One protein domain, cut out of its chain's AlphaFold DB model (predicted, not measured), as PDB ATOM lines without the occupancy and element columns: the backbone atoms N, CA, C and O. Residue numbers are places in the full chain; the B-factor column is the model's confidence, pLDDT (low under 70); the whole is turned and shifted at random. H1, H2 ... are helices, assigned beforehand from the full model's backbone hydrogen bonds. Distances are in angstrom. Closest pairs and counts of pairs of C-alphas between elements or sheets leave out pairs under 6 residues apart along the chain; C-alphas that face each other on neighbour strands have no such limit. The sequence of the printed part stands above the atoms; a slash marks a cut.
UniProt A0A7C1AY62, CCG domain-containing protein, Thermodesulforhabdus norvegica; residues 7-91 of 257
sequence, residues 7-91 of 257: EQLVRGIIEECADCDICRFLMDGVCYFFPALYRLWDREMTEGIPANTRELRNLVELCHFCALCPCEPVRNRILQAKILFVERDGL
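This is residues 7 to 91 of the 257 residues of the protein "CCG domain-containing protein" of Thermodesulforhabdus norvegica (UniProt A0A7C1AY62). Two pairs of helices pack crosswise on each other: H1 and H5 lie side by side and run opposite ways, and the helical hairpin H3 and H4 crosses them, with H4 touching both H1 and H5 while H3 touches H1 alone of the two. The short H2 sits at a corner, between H1 and H3 along the chain. The printed part has 85 residues, with five named helices in the order H1 H2 H3 H4 H5 and no named strand, and its class is all helix. It is compact, with a radius of gyration of the C-alphas of 12.2 A and spans of 32 by 31 by 19 A.

Find C-alpha 7 at (367.529, 612.035, 428.655); from there H1 runs through residues 7 to 20, 19.9 A from first to last C-alpha. Next come H2, residues 24 to 28, 8.2 A long, and H3, residues 33 to 47, 21.0 A long, which ends with C-alpha 47 at (356.755, 614.333, 412.087). H4 takes residues 53 to 61 and measures 12.4 A. Look last for H5, residues 72 to 89, the longest helix at 25.7 A, whose C-alpha 89 stands at (375.933, 620.158, 432.921).

Start at H1, where residues 7 to 13 touch residues 74 to 81 of H5; the closest C-alphas, of Leu 9 and Ala 81, are 6.3 A apart, and the two helices run opposite ways at a shallow tilt of 23 degrees. Further along H1, residues 14 to 18 touch residues 37 to 41 of H3, about perpendicular at 89 degrees, with the closest C-alphas, of Ile 14 and Leu 37, 6.2 A apart. H2 and H3 touch only at the corner, where the closest C-alphas, of Met 27 and Pro 35, are 5.0 A apart. H3 and H4 form a helical hairpin, opposite ways at a shallow tilt of 28 degrees, closest at the C-alphas of Phe 33 and Leu 59, 6.3 A. H4 touches H1 at a steep tilt of 64 degrees, closest at C-alphas 7 and 53, 6.4 A, and H5 at a steep tilt of 53 degrees, closest at C-alphas 60 and 78, 6.0 A. H3 and H5 are apart. In H1, H3, H4 and H5 every O i to N i+4 pair is within hydrogen-bond range; in H2 it is 0 of 1, beside 2 of 2 O i to N i+3 pairs.

Look to Ile 22 and Gly 90 for the two C-alphas farthest apart, at 33.6 A. The printed part has no cut; the links up to H4 are tight, and the ten-residue link from H4 to H5 is short. The mean pLDDT of the printed part is 93.3, and no printed residue is under 70.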
ATOM      1  N   GLU A   7     368.382 612.104 429.844       96.06
ATOM      2  CA  GLU A   7     367.529 612.035 428.655       96.06
ATOM      3  C   GLU A   7     366.666 610.771 428.607       96.06
ATOM      4  O   GLU A   7     365.492 610.854 428.254       96.06
ATOM      5  N   GLN A   8     367.217 609.612 428.979       95.00
ATOM      6  CA  GLN A   8     366.478 608.345 428.988       95.00
ATOM      7  C   GLN A   8     365.362 608.370 430.035       95.00
ATOM      8  O   GLN A   8     364.251 607.917 429.769       95.00
ATOM      9  N   LEU A   9     365.632 608.952 431.209       95.62
ATOM     10  CA  LEU A   9     364.618 609.111 432.249       95.62
ATOM     11  C   LEU A   9     363.467 610.000 431.783       95.62
ATOM     12  O   LEU A   9     362.314 609.627 432.004       95.62
ATOM     13  N   VAL A  10     363.778 611.134 431.142       97.25
ATOM     14  CA  VAL A  10     362.767 612.068 430.623       97.25
ATOM     15  C   VAL A  10     361.963 611.443 429.492       97.25
ATOM     16  O   VAL A  10     360.744 611.543 429.526       97.25
ATOM     17  N   ARG A  11     362.596 610.752 428.538       96.31
ATOM     18  CA  ARG A  11     361.869 610.044 427.470       96.31
ATOM     19  C   ARG A  11     360.883 609.029 428.026       96.31
ATOM     20  O   ARG A  11     359.712 609.084 427.678       96.31
ATOM     21  N   GLY A  12     361.318 608.218 428.990       95.75
ATOM     22  CA  GLY A  12     360.418 607.279 429.649       95.75
ATOM     23  C   GLY A  12     359.282 607.962 430.422       95.75
ATOM     24  O   GLY A  12     358.224 607.371 430.561       95.75
ATOM     25  N   ILE A  13     359.464 609.195 430.920       95.75
ATOM     26  CA  ILE A  13     358.357 609.978 431.500       95.75
ATOM     27  C   ILE A  13     357.377 610.424 430.410       95.75
ATOM     28  O   ILE A  13     356.172 610.359 430.630       95.75
ATOM     29  N   ILE A  14     357.884 610.909 429.270       96.38
ATOM     30  CA  ILE A  14     357.050 611.353 428.144       96.38
ATOM     31  C   ILE A  14     356.190 610.189 427.649       96.38
ATOM     32  O   ILE A  14     354.974 610.339 427.595       96.38
ATOM     33  N   GLU A  15     356.811 609.042 427.369       95.00
ATOM     34  CA  GLU A  15     356.139 607.817 426.924       95.00
ATOM     35  C   GLU A  15     355.066 607.369 427.925       95.00
ATOM     36  O   GLU A  15     353.909 607.214 427.554       95.00
ATOM     37  N   GLU A  16     355.413 607.249 429.211       94.38
ATOM     38  CA  GLU A  16     354.482 606.814 430.261       94.38
ATOM     39  C   GLU A  16     353.299 607.785 430.438       94.38
ATOM     40  O   GLU A  16     352.157 607.363 430.618       94.38
ATOM     41  N   CYS A  17     353.547 609.097 430.371       94.44
ATOM     42  CA  CYS A  17     352.482 610.094 430.489       94.44
ATOM     43  C   CYS A  17     351.566 610.104 429.262       94.44
ATOM     44  O   CYS A  17     350.352 610.226 429.424       94.44
ATOM     45  N   ALA A  18     352.142 610.010 428.061       93.56
ATOM     46  CA  ALA A  18     351.400 610.062 426.809       93.56
ATOM     47  C   ALA A  18     350.583 608.788 426.560       93.56
ATOM     48  O   ALA A  18     349.477 608.882 426.039       93.56
ATOM     49  N   ASP A  19     351.094 607.625 426.974       93.62
ATOM     50  CA  ASP A  19     350.370 606.351 426.917       93.62
ATOM     51  C   ASP A  19     349.179 606.329 427.891       93.62
ATOM     52  O   ASP A  19     348.072 605.930 427.537       93.62
ATOM     53  N   CYS A  20     349.377 606.824 429.119       94.00
ATOM     54  CA  CYS A  20     348.327 606.845 430.138       94.00
ATOM     55  C   CYS A  20     347.222 607.879 429.854       94.00
ATOM     56  O   CYS A  20     346.047 607.606 430.092       94.00
ATOM     57  N   ASP A  21     347.594 609.086 429.424       91.12
ATOM     58  CA  ASP A  21     346.731 610.219 429.045       91.12
ATOM     59  C   ASP A  21     345.699 610.730 430.085       91.12
ATOM     60  O   ASP A  21     345.015 611.729 429.863       91.12
ATOM     61  N   ILE A  22     345.616 610.136 431.281       88.88
ATOM     62  CA  ILE A  22     344.636 610.511 432.326       88.88
ATOM     63  C   ILE A  22     344.780 611.977 432.764       88.88
ATOM     64  O   ILE A  22     343.798 612.656 433.061       88.88
ATOM     65  N   CYS A  23     346.013 612.480 432.832       86.81
ATOM     66  CA  CYS A  23     346.314 613.825 433.330       86.81
ATOM     67  C   CYS A  23     346.267 614.909 432.242       86.81
ATOM     68  O   CYS A  23     346.638 616.053 432.514       86.81
ATOM     69  N   ARG A  24     345.804 614.584 431.028       87.19
ATOM     70  CA  ARG A  24     345.794 615.501 429.882       87.19
ATOM     71  C   ARG A  24     345.044 616.805 430.136       87.19
ATOM     72  O   ARG A  24     345.480 617.858 429.685       87.19
ATOM     73  N   PHE A  25     343.975 616.766 430.930       87.31
ATOM     74  CA  PHE A  25     343.204 617.959 431.306       87.31
ATOM     75  C   PHE A  25     344.050 619.036 432.015       87.31
ATOM     76  O   PHE A  25     343.670 620.205 432.044       87.31
ATOM     77  N   LEU A  26     345.214 618.681 432.580       87.25
ATOM     78  CA  LEU A  26     346.133 619.648 433.186       87.25
ATOM     79  C   LEU A  26     346.803 620.569 432.154       87.25
ATOM     80  O   LEU A  26     347.386 621.578 432.562       87.25
ATOM     81  N   MET A  27     346.720 620.256 430.855       84.44
ATOM     82  CA  MET A  27     347.189 621.135 429.780       84.44
ATOM     83  C   MET A  27     346.395 622.439 429.695       84.44
ATOM     84  O   MET A  27     346.985 623.491 429.466       84.44
ATOM     85  N   ASP A  28     345.086 622.373 429.936       82.19
ATOM     86  CA  ASP A  28     344.195 623.539 429.910       82.19
ATOM     87  C   ASP A  28     344.255 624.340 431.226       82.19
ATOM     88  O   ASP A  28     343.546 625.328 431.417       82.19
ATOM     89  N   GLY A  29     345.101 623.896 432.161       75.62
ATOM     90  CA  GLY A  29     345.271 624.474 433.484       75.62
ATOM     91  C   GLY A  29     346.546 625.306 433.650       75.62
ATOM     92  O   GLY A  29     347.100 625.895 432.729       75.62
ATOM     93  N   VAL A  30     347.029 625.358 434.894       80.56
ATOM     94  CA  VAL A  30     348.178 626.187 435.320       80.56
ATOM     95  C   VAL A  30     349.532 625.501 435.044       80.56
ATOM     96  O   VAL A  30     350.594 626.070 435.300       80.56
ATOM     97  N   CYS A  31     349.534 624.255 434.561       90.50
ATOM     98  CA  CYS A  31     350.756 623.469 434.426       90.50
ATOM     99  C   CYS A  31     351.445 623.718 433.081       90.50
ATOM    100  O   CYS A  31     350.947 623.295 432.047       90.50
ATOM    101  N   TYR A  32     352.642 624.311 433.089       91.81
ATOM    102  CA  TYR A  32     353.438 624.494 431.865       91.81
ATOM    103  C   TYR A  32     354.161 623.224 431.392       91.81
ATOM    104  O   TYR A  32     354.583 623.155 430.242       91.81
ATOM    105  N   PHE A  33     354.306 622.219 432.260       94.94
ATOM    106  CA  PHE A  33     355.006 620.975 431.936       94.94
ATOM    107  C   PHE A  33     354.218 620.107 430.944       94.94
ATOM    108  O   PHE A  33     354.780 619.687 429.938       94.94
ATOM    109  N   PHE A  34     352.923 619.869 431.186       93.94
ATOM    110  CA  PHE A  34     352.123 618.967 430.345       93.94
ATOM    111  C   PHE A  34     351.961 619.461 428.898       93.94
ATOM    112  O   PHE A  34     352.261 618.680 428.001       93.94
ATOM    113  N   PRO A  35     351.604 620.732 428.619       94.19
ATOM    114  CA  PRO A  35     351.538 621.229 427.243       94.19
ATOM    115  C   PRO A  35     352.858 621.061 426.484       94.19
ATOM    116  O   PRO A  35     352.863 620.711 425.307       94.19
ATOM    117  N   ALA A  36     353.994 621.289 427.154       95.56
ATOM    118  CA  ALA A  36     355.308 621.094 426.553       95.56
ATOM    119  C   ALA A  36     355.625 619.608 426.315       95.56
ATOM    120  O   ALA A  36     356.179 619.278 425.270       95.56
ATOM    121  N   LEU A  37     355.255 618.728 427.252       95.69
ATOM    122  CA  LEU A  37     355.412 617.278 427.128       95.69
ATOM    123  C   LEU A  37     354.660 616.751 425.904       95.69
ATOM    124  O   LEU A  37     355.278 616.141 425.035       95.69
ATOM    125  N   TYR A  38     353.360 617.040 425.812       94.81
ATOM    126  CA  TYR A  38     352.524 616.559 424.712       94.81
ATOM    127  C   TYR A  38     352.935 617.170 423.377       94.81
ATOM    128  O   TYR A  38     353.004 616.459 422.388       94.81
ATOM    129  N   ARG A  39     353.349 618.445 423.345       94.81
ATOM    130  CA  ARG A  39     353.919 619.041 422.128       94.81
ATOM    131  C   ARG A  39     355.151 618.283 421.623       94.81
ATOM    132  O   ARG A  39     355.328 618.162 420.413       94.81
ATOM    133  N   LEU A  40     356.037 617.845 422.521       96.62
ATOM    134  CA  LEU A  40     357.226 617.077 422.133       96.62
ATOM    135  C   LEU A  40     356.850 615.670 421.663       96.62
ATOM    136  O   LEU A  40     357.390 615.223 420.655       96.62
ATOM    137  N   TRP A  41     355.914 615.019 422.357       96.00
ATOM    138  CA  TRP A  41     355.382 613.713 421.973       96.00
ATOM    139  C   TRP A  41     354.704 613.747 420.601       96.00
ATOM    140  O   TRP A  41     355.088 612.995 419.710       96.00
ATOM    141  N   ASP A  42     353.758 614.666 420.402       94.94
ATOM    142  CA  ASP A  42     352.990 614.791 419.164       94.94
ATOM    143  C   ASP A  42     353.920 615.051 417.977       94.94
ATOM    144  O   ASP A  42     353.811 614.368 416.967       94.94
ATOM    145  N   ARG A  43     354.904 615.955 418.118       96.31
ATOM    146  CA  ARG A  43     355.905 616.213 417.070       96.31
ATOM    147  C   ARG A  43     356.697 614.955 416.706       96.31
ATOM    148  O   ARG A  43     356.950 614.706 415.529       96.31
ATOM    149  N   GLU A  44     357.106 614.169 417.697       96.56
ATOM    150  CA  GLU A  44     357.834 612.922 417.460       96.56
ATOM    151  C   GLU A  44     356.944 611.886 416.755       96.56
ATOM    152  O   GLU A  44     357.402 611.245 415.814       96.56
ATOM    153  N   MET A  45     355.663 611.784 417.125       95.75
ATOM    154  CA  MET A  45     354.716 610.837 416.524       95.75
ATOM    155  C   MET A  45     354.246 611.235 415.117       95.75
ATOM    156  O   MET A  45     354.081 610.365 414.265       95.75
ATOM    157  N   THR A  46     354.015 612.524 414.850       96.62
ATOM    158  CA  THR A  46     353.474 612.987 413.560       96.62
ATOM    159  C   THR A  46     354.557 613.297 412.537       96.62
ATOM    160  O   THR A  46     354.370 613.039 411.352       96.62
ATOM    161  N   GLU A  47     355.677 613.876 412.974       96.50
ATOM    162  CA  GLU A  47     356.755 614.333 412.087       96.50
ATOM    163  C   GLU A  47     357.985 613.415 412.138       96.50
ATOM    164  O   GLU A  47     358.884 613.553 411.309       96.50
ATOM    165  N   GLY A  48     358.063 612.489 413.103       95.50
ATOM    166  CA  GLY A  48     359.241 611.639 413.299       95.50
ATOM    167  C   GLY A  48     360.452 612.391 413.862       95.50
ATOM    168  O   GLY A  48     361.576 611.899 413.756       95.50
ATOM    169  N   ILE A  49     360.259 613.596 414.419       95.19
ATOM    170  CA  ILE A  49     361.348 614.463 414.897       95.19
ATOM    171  C   ILE A  49     361.466 614.375 416.428       95.19
ATOM    172  O   ILE A  49     360.709 615.049 417.143       95.19
ATOM    173  N   PRO A  50     362.445 613.616 416.961       94.44
ATOM    174  CA  PRO A  50     362.585 613.417 418.396       94.44
ATOM    175  C   PRO A  50     363.075 614.674 419.120       94.44
ATOM    176  O   PRO A  50     363.796 615.508 418.567       94.44
ATOM    177  N   ALA A  51     362.728 614.796 420.402       95.69
ATOM    178  CA  ALA A  51     363.234 615.874 421.253       95.69
ATOM    179  C   ALA A  51     364.759 615.790 421.448       95.69
ATOM    180  O   ALA A  51     365.297 614.742 421.809       95.69
ATOM    181  N   ASN A  52     365.478 616.894 421.256       96.38
ATOM    182  CA  ASN A  52     366.913 616.930 421.558       96.38
ATOM    183  C   ASN A  52     367.176 617.098 423.072       96.38
ATOM    184  O   ASN A  52     366.284 617.457 423.842       96.38
ATOM    185  N   THR A  53     368.422 616.893 423.517       96.31
ATOM    186  CA  THR A  53     368.824 617.024 424.935       96.31
ATOM    187  C   THR A  53     368.399 618.349 425.572       96.31
ATOM    188  O   THR A  53     367.957 618.376 426.719       96.31
ATOM    189  N   ARG A  54     368.509 619.463 424.839       96.19
ATOM    190  CA  ARG A  54     368.156 620.787 425.359       96.19
ATOM    191  C   ARG A  54     366.650 620.928 425.561       96.19
ATOM    192  O   ARG A  54     366.230 621.521 426.547       96.19
ATOM    193  N   GLU A  55     365.844 620.386 424.654       97.31
ATOM    194  CA  GLU A  55     364.385 620.356 424.792       97.31
ATOM    195  C   GLU A  55     363.952 619.492 425.977       97.31
ATOM    196  O   GLU A  55     363.109 619.925 426.757       97.31
ATOM    197  N   LEU A  56     364.580 618.327 426.172       97.31
ATOM    198  CA  LEU A  56     364.314 617.453 427.320       97.31
ATOM    199  C   LEU A  56     364.686 618.118 428.653       97.31
ATOM    200  O   LEU A  56     363.932 618.029 429.624       97.31
ATOM    201  N   ARG A  57     365.817 618.835 428.699       96.38
ATOM    202  CA  ARG A  57     366.208 619.631 429.870       96.38
ATOM    203  C   ARG A  57     365.213 620.760 430.142       96.38
ATOM    204  O   ARG A  57     364.729 620.892 431.262       96.38
ATOM    205  N   ASN A  58     364.865 621.536 429.116       96.00
ATOM    206  CA  ASN A  58     363.879 622.609 429.250       96.00
ATOM    207  C   ASN A  58     362.527 622.062 429.733       96.00
ATOM    208  O   ASN A  58     361.873 622.706 430.545       96.00
ATOM    209  N   LEU A  59     362.113 620.877 429.262       97.00
ATOM    210  CA  LEU A  59     360.870 620.241 429.687       97.00
ATOM    211  C   LEU A  59     360.859 620.016 431.200       97.00
ATOM    212  O   LEU A  59     359.921 620.446 431.869       97.00
ATOM    213  N   VAL A  60     361.896 619.384 431.760       95.88
ATOM    214  CA  VAL A  60     361.926 619.133 433.208       95.88
ATOM    215  C   VAL A  60     362.001 620.427 434.010       95.88
ATOM    216  O   VAL A  60     361.348 620.514 435.047       95.88
ATOM    217  N   GLU A  61     362.702 621.456 433.525       93.81
ATOM    218  CA  GLU A  61     362.780 622.780 434.163       93.81
ATOM    219  C   GLU A  61     361.397 623.431 434.360       93.81
ATOM    220  O   GLU A  61     361.191 624.102 435.371       93.81
ATOM    221  N   LEU A  62     360.410 623.146 433.498       93.62
ATOM    222  CA  LEU A  62     359.029 623.646 433.640       93.62
ATOM    223  C   LEU A  62     358.269 623.053 434.841       93.62
ATOM    224  O   LEU A  62     357.247 623.605 435.265       93.62
ATOM    225  N   CYS A  63     358.733 621.933 435.403       93.19
ATOM    226  CA  CYS A  63     358.111 621.314 436.568       93.19
ATOM    227  C   CYS A  63     358.589 621.972 437.872       93.19
ATOM    228  O   CYS A  63     359.721 621.773 438.312       93.19
ATOM    229  N   HIS A  64     357.693 622.694 438.549       88.50
ATOM    230  CA  HIS A  64     357.970 623.357 439.833       88.50
ATOM    231  C   HIS A  64     357.606 622.509 441.067       88.50
ATOM    232  O   HIS A  64     357.526 623.039 442.172       88.50
ATOM    233  N   PHE A  65     357.329 621.211 440.887       89.69
ATOM    234  CA  PHE A  65     356.975 620.282 441.970       89.69
ATOM    235  C   PHE A  65     355.794 620.754 442.854       89.69
ATOM    236  O   PHE A  65     355.763 620.550 444.063       89.69
ATOM    237  N   CYS A  66     354.779 621.379 442.251       88.19
ATOM    238  CA  CYS A  66     353.616 621.931 442.962       88.19
ATOM    239  C   CYS A  66     352.589 620.885 443.442       88.19
ATOM    240  O   CYS A  66     351.574 621.262 444.019       88.19
ATOM    241  N   ALA A  67     352.824 619.598 443.165       88.31
ATOM    242  CA  ALA A  67     351.917 618.479 443.445       88.31
ATOM    243  C   ALA A  67     350.545 618.516 442.729       88.31
ATOM    244  O   ALA A  67     349.644 617.784 443.121       88.31
ATOM    245  N   LEU A  68     350.388 619.302 441.650       88.25
ATOM    246  CA  LEU A  68     349.196 619.227 440.782       88.25
ATOM    247  C   LEU A  68     349.094 617.885 440.041       88.25
ATOM    248  O   LEU A  68     348.007 617.342 439.892       88.25
ATOM    249  N   CYS A  69     350.227 617.353 439.571       89.00
ATOM    250  CA  CYS A  69     350.284 616.005 439.009       89.00
ATOM    251  C   CYS A  69     350.083 614.994 440.148       89.00
ATOM    252  O   CYS A  69     350.871 615.056 441.091       89.00
ATOM    253  N   PRO A  70     349.105 614.069 440.084       88.31
ATOM    254  CA  PRO A  70     348.847 613.095 441.147       88.31
ATOM    255  C   PRO A  70     349.875 611.953 441.184       88.31
ATOM    256  O   PRO A  70     350.156 611.419 442.257       88.31
ATOM    257  N   CYS A  71     350.518 611.635 440.057       91.69
ATOM    258  CA  CYS A  71     351.445 610.509 439.925       91.69
ATOM    259  C   CYS A  71     352.788 610.773 440.627       91.69
ATOM    260  O   CYS A  71     353.664 611.457 440.097       91.69
ATOM    261  N   GLU A  72     352.975 610.207 441.822       90.81
ATOM    262  CA  GLU A  72     354.225 610.339 442.581       90.81
ATOM    263  C   GLU A  72     355.475 609.833 441.834       90.81
ATOM    264  O   GLU A  72     356.457 610.582 441.798       90.81
ATOM    265  N   PRO A  73     355.467 608.649 441.181       91.69
ATOM    266  CA  PRO A  73     356.650 608.144 440.483       91.69
ATOM    267  C   PRO A  73     357.139 609.098 439.389       91.69
ATOM    268  O   PRO A  73     358.336 609.372 439.289       91.69
ATOM    269  N   VAL A  74     356.207 609.682 438.630       92.88
ATOM    270  CA  VAL A  74     356.496 610.683 437.595       92.88
ATOM    271  C   VAL A  74     357.147 611.921 438.210       92.88
ATOM    272  O   VAL A  74     358.206 612.352 437.751       92.88
ATOM    273  N   ARG A  75     356.572 612.476 439.288       91.94
ATOM    274  CA  ARG A  75     357.145 613.654 439.966       91.94
ATOM    275  C   ARG A  75     358.570 613.393 440.461       91.94
ATOM    276  O   ARG A  75     359.442 614.239 440.265       91.94
ATOM    277  N   ASN A  76     358.812 612.229 441.062       92.44
ATOM    278  CA  ASN A  76     360.126 611.857 441.586       92.44
ATOM    279  C   ASN A  76     361.151 611.658 440.460       92.44
ATOM    280  O   ASN A  76     362.271 612.153 440.568       92.44
ATOM    281  N   ARG A  77     360.765 611.021 439.347       94.62
ATOM    282  CA  ARG A  77     361.636 610.866 438.171       94.62
ATOM    283  C   ARG A  77     361.953 612.203 437.499       94.62
ATOM    284  O   ARG A  77     363.078 612.384 437.046       94.62
ATOM    285  N   ILE A  78     361.014 613.155 437.465       95.50
ATOM    286  CA  ILE A  78     361.279 614.510 436.950       95.50
ATOM    287  C   ILE A  78     362.332 615.211 437.816       95.50
ATOM    288  O   ILE A  78     363.291 615.774 437.287       95.50
ATOM    289  N   LEU A  79     362.187 615.150 439.144       94.31
ATOM    290  CA  LEU A  79     363.171 615.710 440.073       94.31
ATOM    291  C   LEU A  79     364.540 615.028 439.923       94.31
ATOM    292  O   LEU A  79     365.564 615.705 439.863       94.31
ATOM    293  N   GLN A  80     364.562 613.702 439.799       94.81
ATOM    294  CA  GLN A  80     365.787 612.941 439.565       94.81
ATOM    295  C   GLN A  80     366.464 613.340 438.247       94.81
ATOM    296  O   GLN A  80     367.676 613.540 438.218       94.81
ATOM    297  N   ALA A  81     365.696 613.505 437.167       96.25
ATOM    298  CA  ALA A  81     366.220 613.964 435.887       96.25
ATOM    299  C   ALA A  81     366.833 615.369 435.998       96.25
ATOM    300  O   ALA A  81     367.923 615.588 435.473       96.25
ATOM    301  N   LYS A  82     366.193 616.298 436.727       95.31
ATOM    302  CA  LYS A  82     366.776 617.621 437.021       95.31
ATOM    303  C   LYS A  82     368.120 617.513 437.735       95.31
ATOM    304  O   LYS A  82     369.076 618.146 437.298       95.31
ATOM    305  N   ILE A  83     368.201 616.705 438.797       95.38
ATOM    306  CA  ILE A  83     369.446 616.493 439.555       95.38
ATOM    307  C   ILE A  83     370.548 615.991 438.620       95.38
ATOM    308  O   ILE A  83     371.624 616.576 438.577       95.38
ATOM    309  N   LEU A  84     370.260 614.977 437.801       95.94
ATOM    310  CA  LEU A  84     371.234 614.409 436.866       95.94
ATOM    311  C   LEU A  84     371.676 615.404 435.779       95.94
ATOM    312  O   LEU A  84     372.855 615.435 435.423       95.94
ATOM    313  N   PHE A  85     370.771 616.246 435.265       96.38
ATOM    314  CA  PHE A  85     371.150 617.333 434.355       96.38
ATOM    315  C   PHE A  85     372.066 618.352 435.037       96.38
ATOM    316  O   PHE A  85     373.050 618.778 434.438       96.38
ATOM    317  N   VAL A  86     371.776 618.741 436.281       95.62
ATOM    318  CA  VAL A  86     372.595 619.705 437.029       95.62
ATOM    319  C   VAL A  86     373.951 619.126 437.425       95.62
ATOM    320  O   VAL A  86     374.951 619.833 437.340       95.62
ATOM    321  N   GLU A  87     374.018 617.854 437.813       94.56
ATOM    322  CA  GLU A  87     375.279 617.171 438.117       94.56
ATOM    323  C   GLU A  87     376.186 617.070 436.887       94.56
ATOM    324  O   GLU A  87     377.397 617.258 437.005       94.56
ATOM    325  N   ARG A  88     375.610 616.805 435.707       94.31
ATOM    326  CA  ARG A  88     376.366 616.678 434.454       94.31
ATOM    327  C   ARG A  88     376.761 618.028 433.855       94.31
ATOM    328  O   ARG A  88     377.913 618.217 433.481       94.31
ATOM    329  N   ASP A  89     375.802 618.942 433.733       94.19
ATOM    330  CA  ASP A  89     375.933 620.158 432.921       94.19
ATOM    331  C   ASP A  89     376.105 621.431 433.766       94.19
ATOM    332  O   ASP A  89     376.377 622.508 433.232       94.19
ATOM    333  N   GLY A  90     375.903 621.337 435.080       94.06
ATOM    334  CA  GLY A  90     375.859 622.475 435.987       94.06
ATOM    335  C   GLY A  90     374.508 623.199 436.010       94.06
ATOM    336  O   GLY A  90     373.672 623.101 435.103       94.06
ATOM    337  N   LEU A  91     374.308 623.968 437.082       93.19
ATOM    338  CA  LEU A  91     373.158 624.854 437.248       93.19
ATOM    339  C   LEU A  91     373.431 626.219 436.606       93.19
ATOM    340  O   LEU A  91     374.538 626.754 436.714       93.19
TER     341      LEU A  91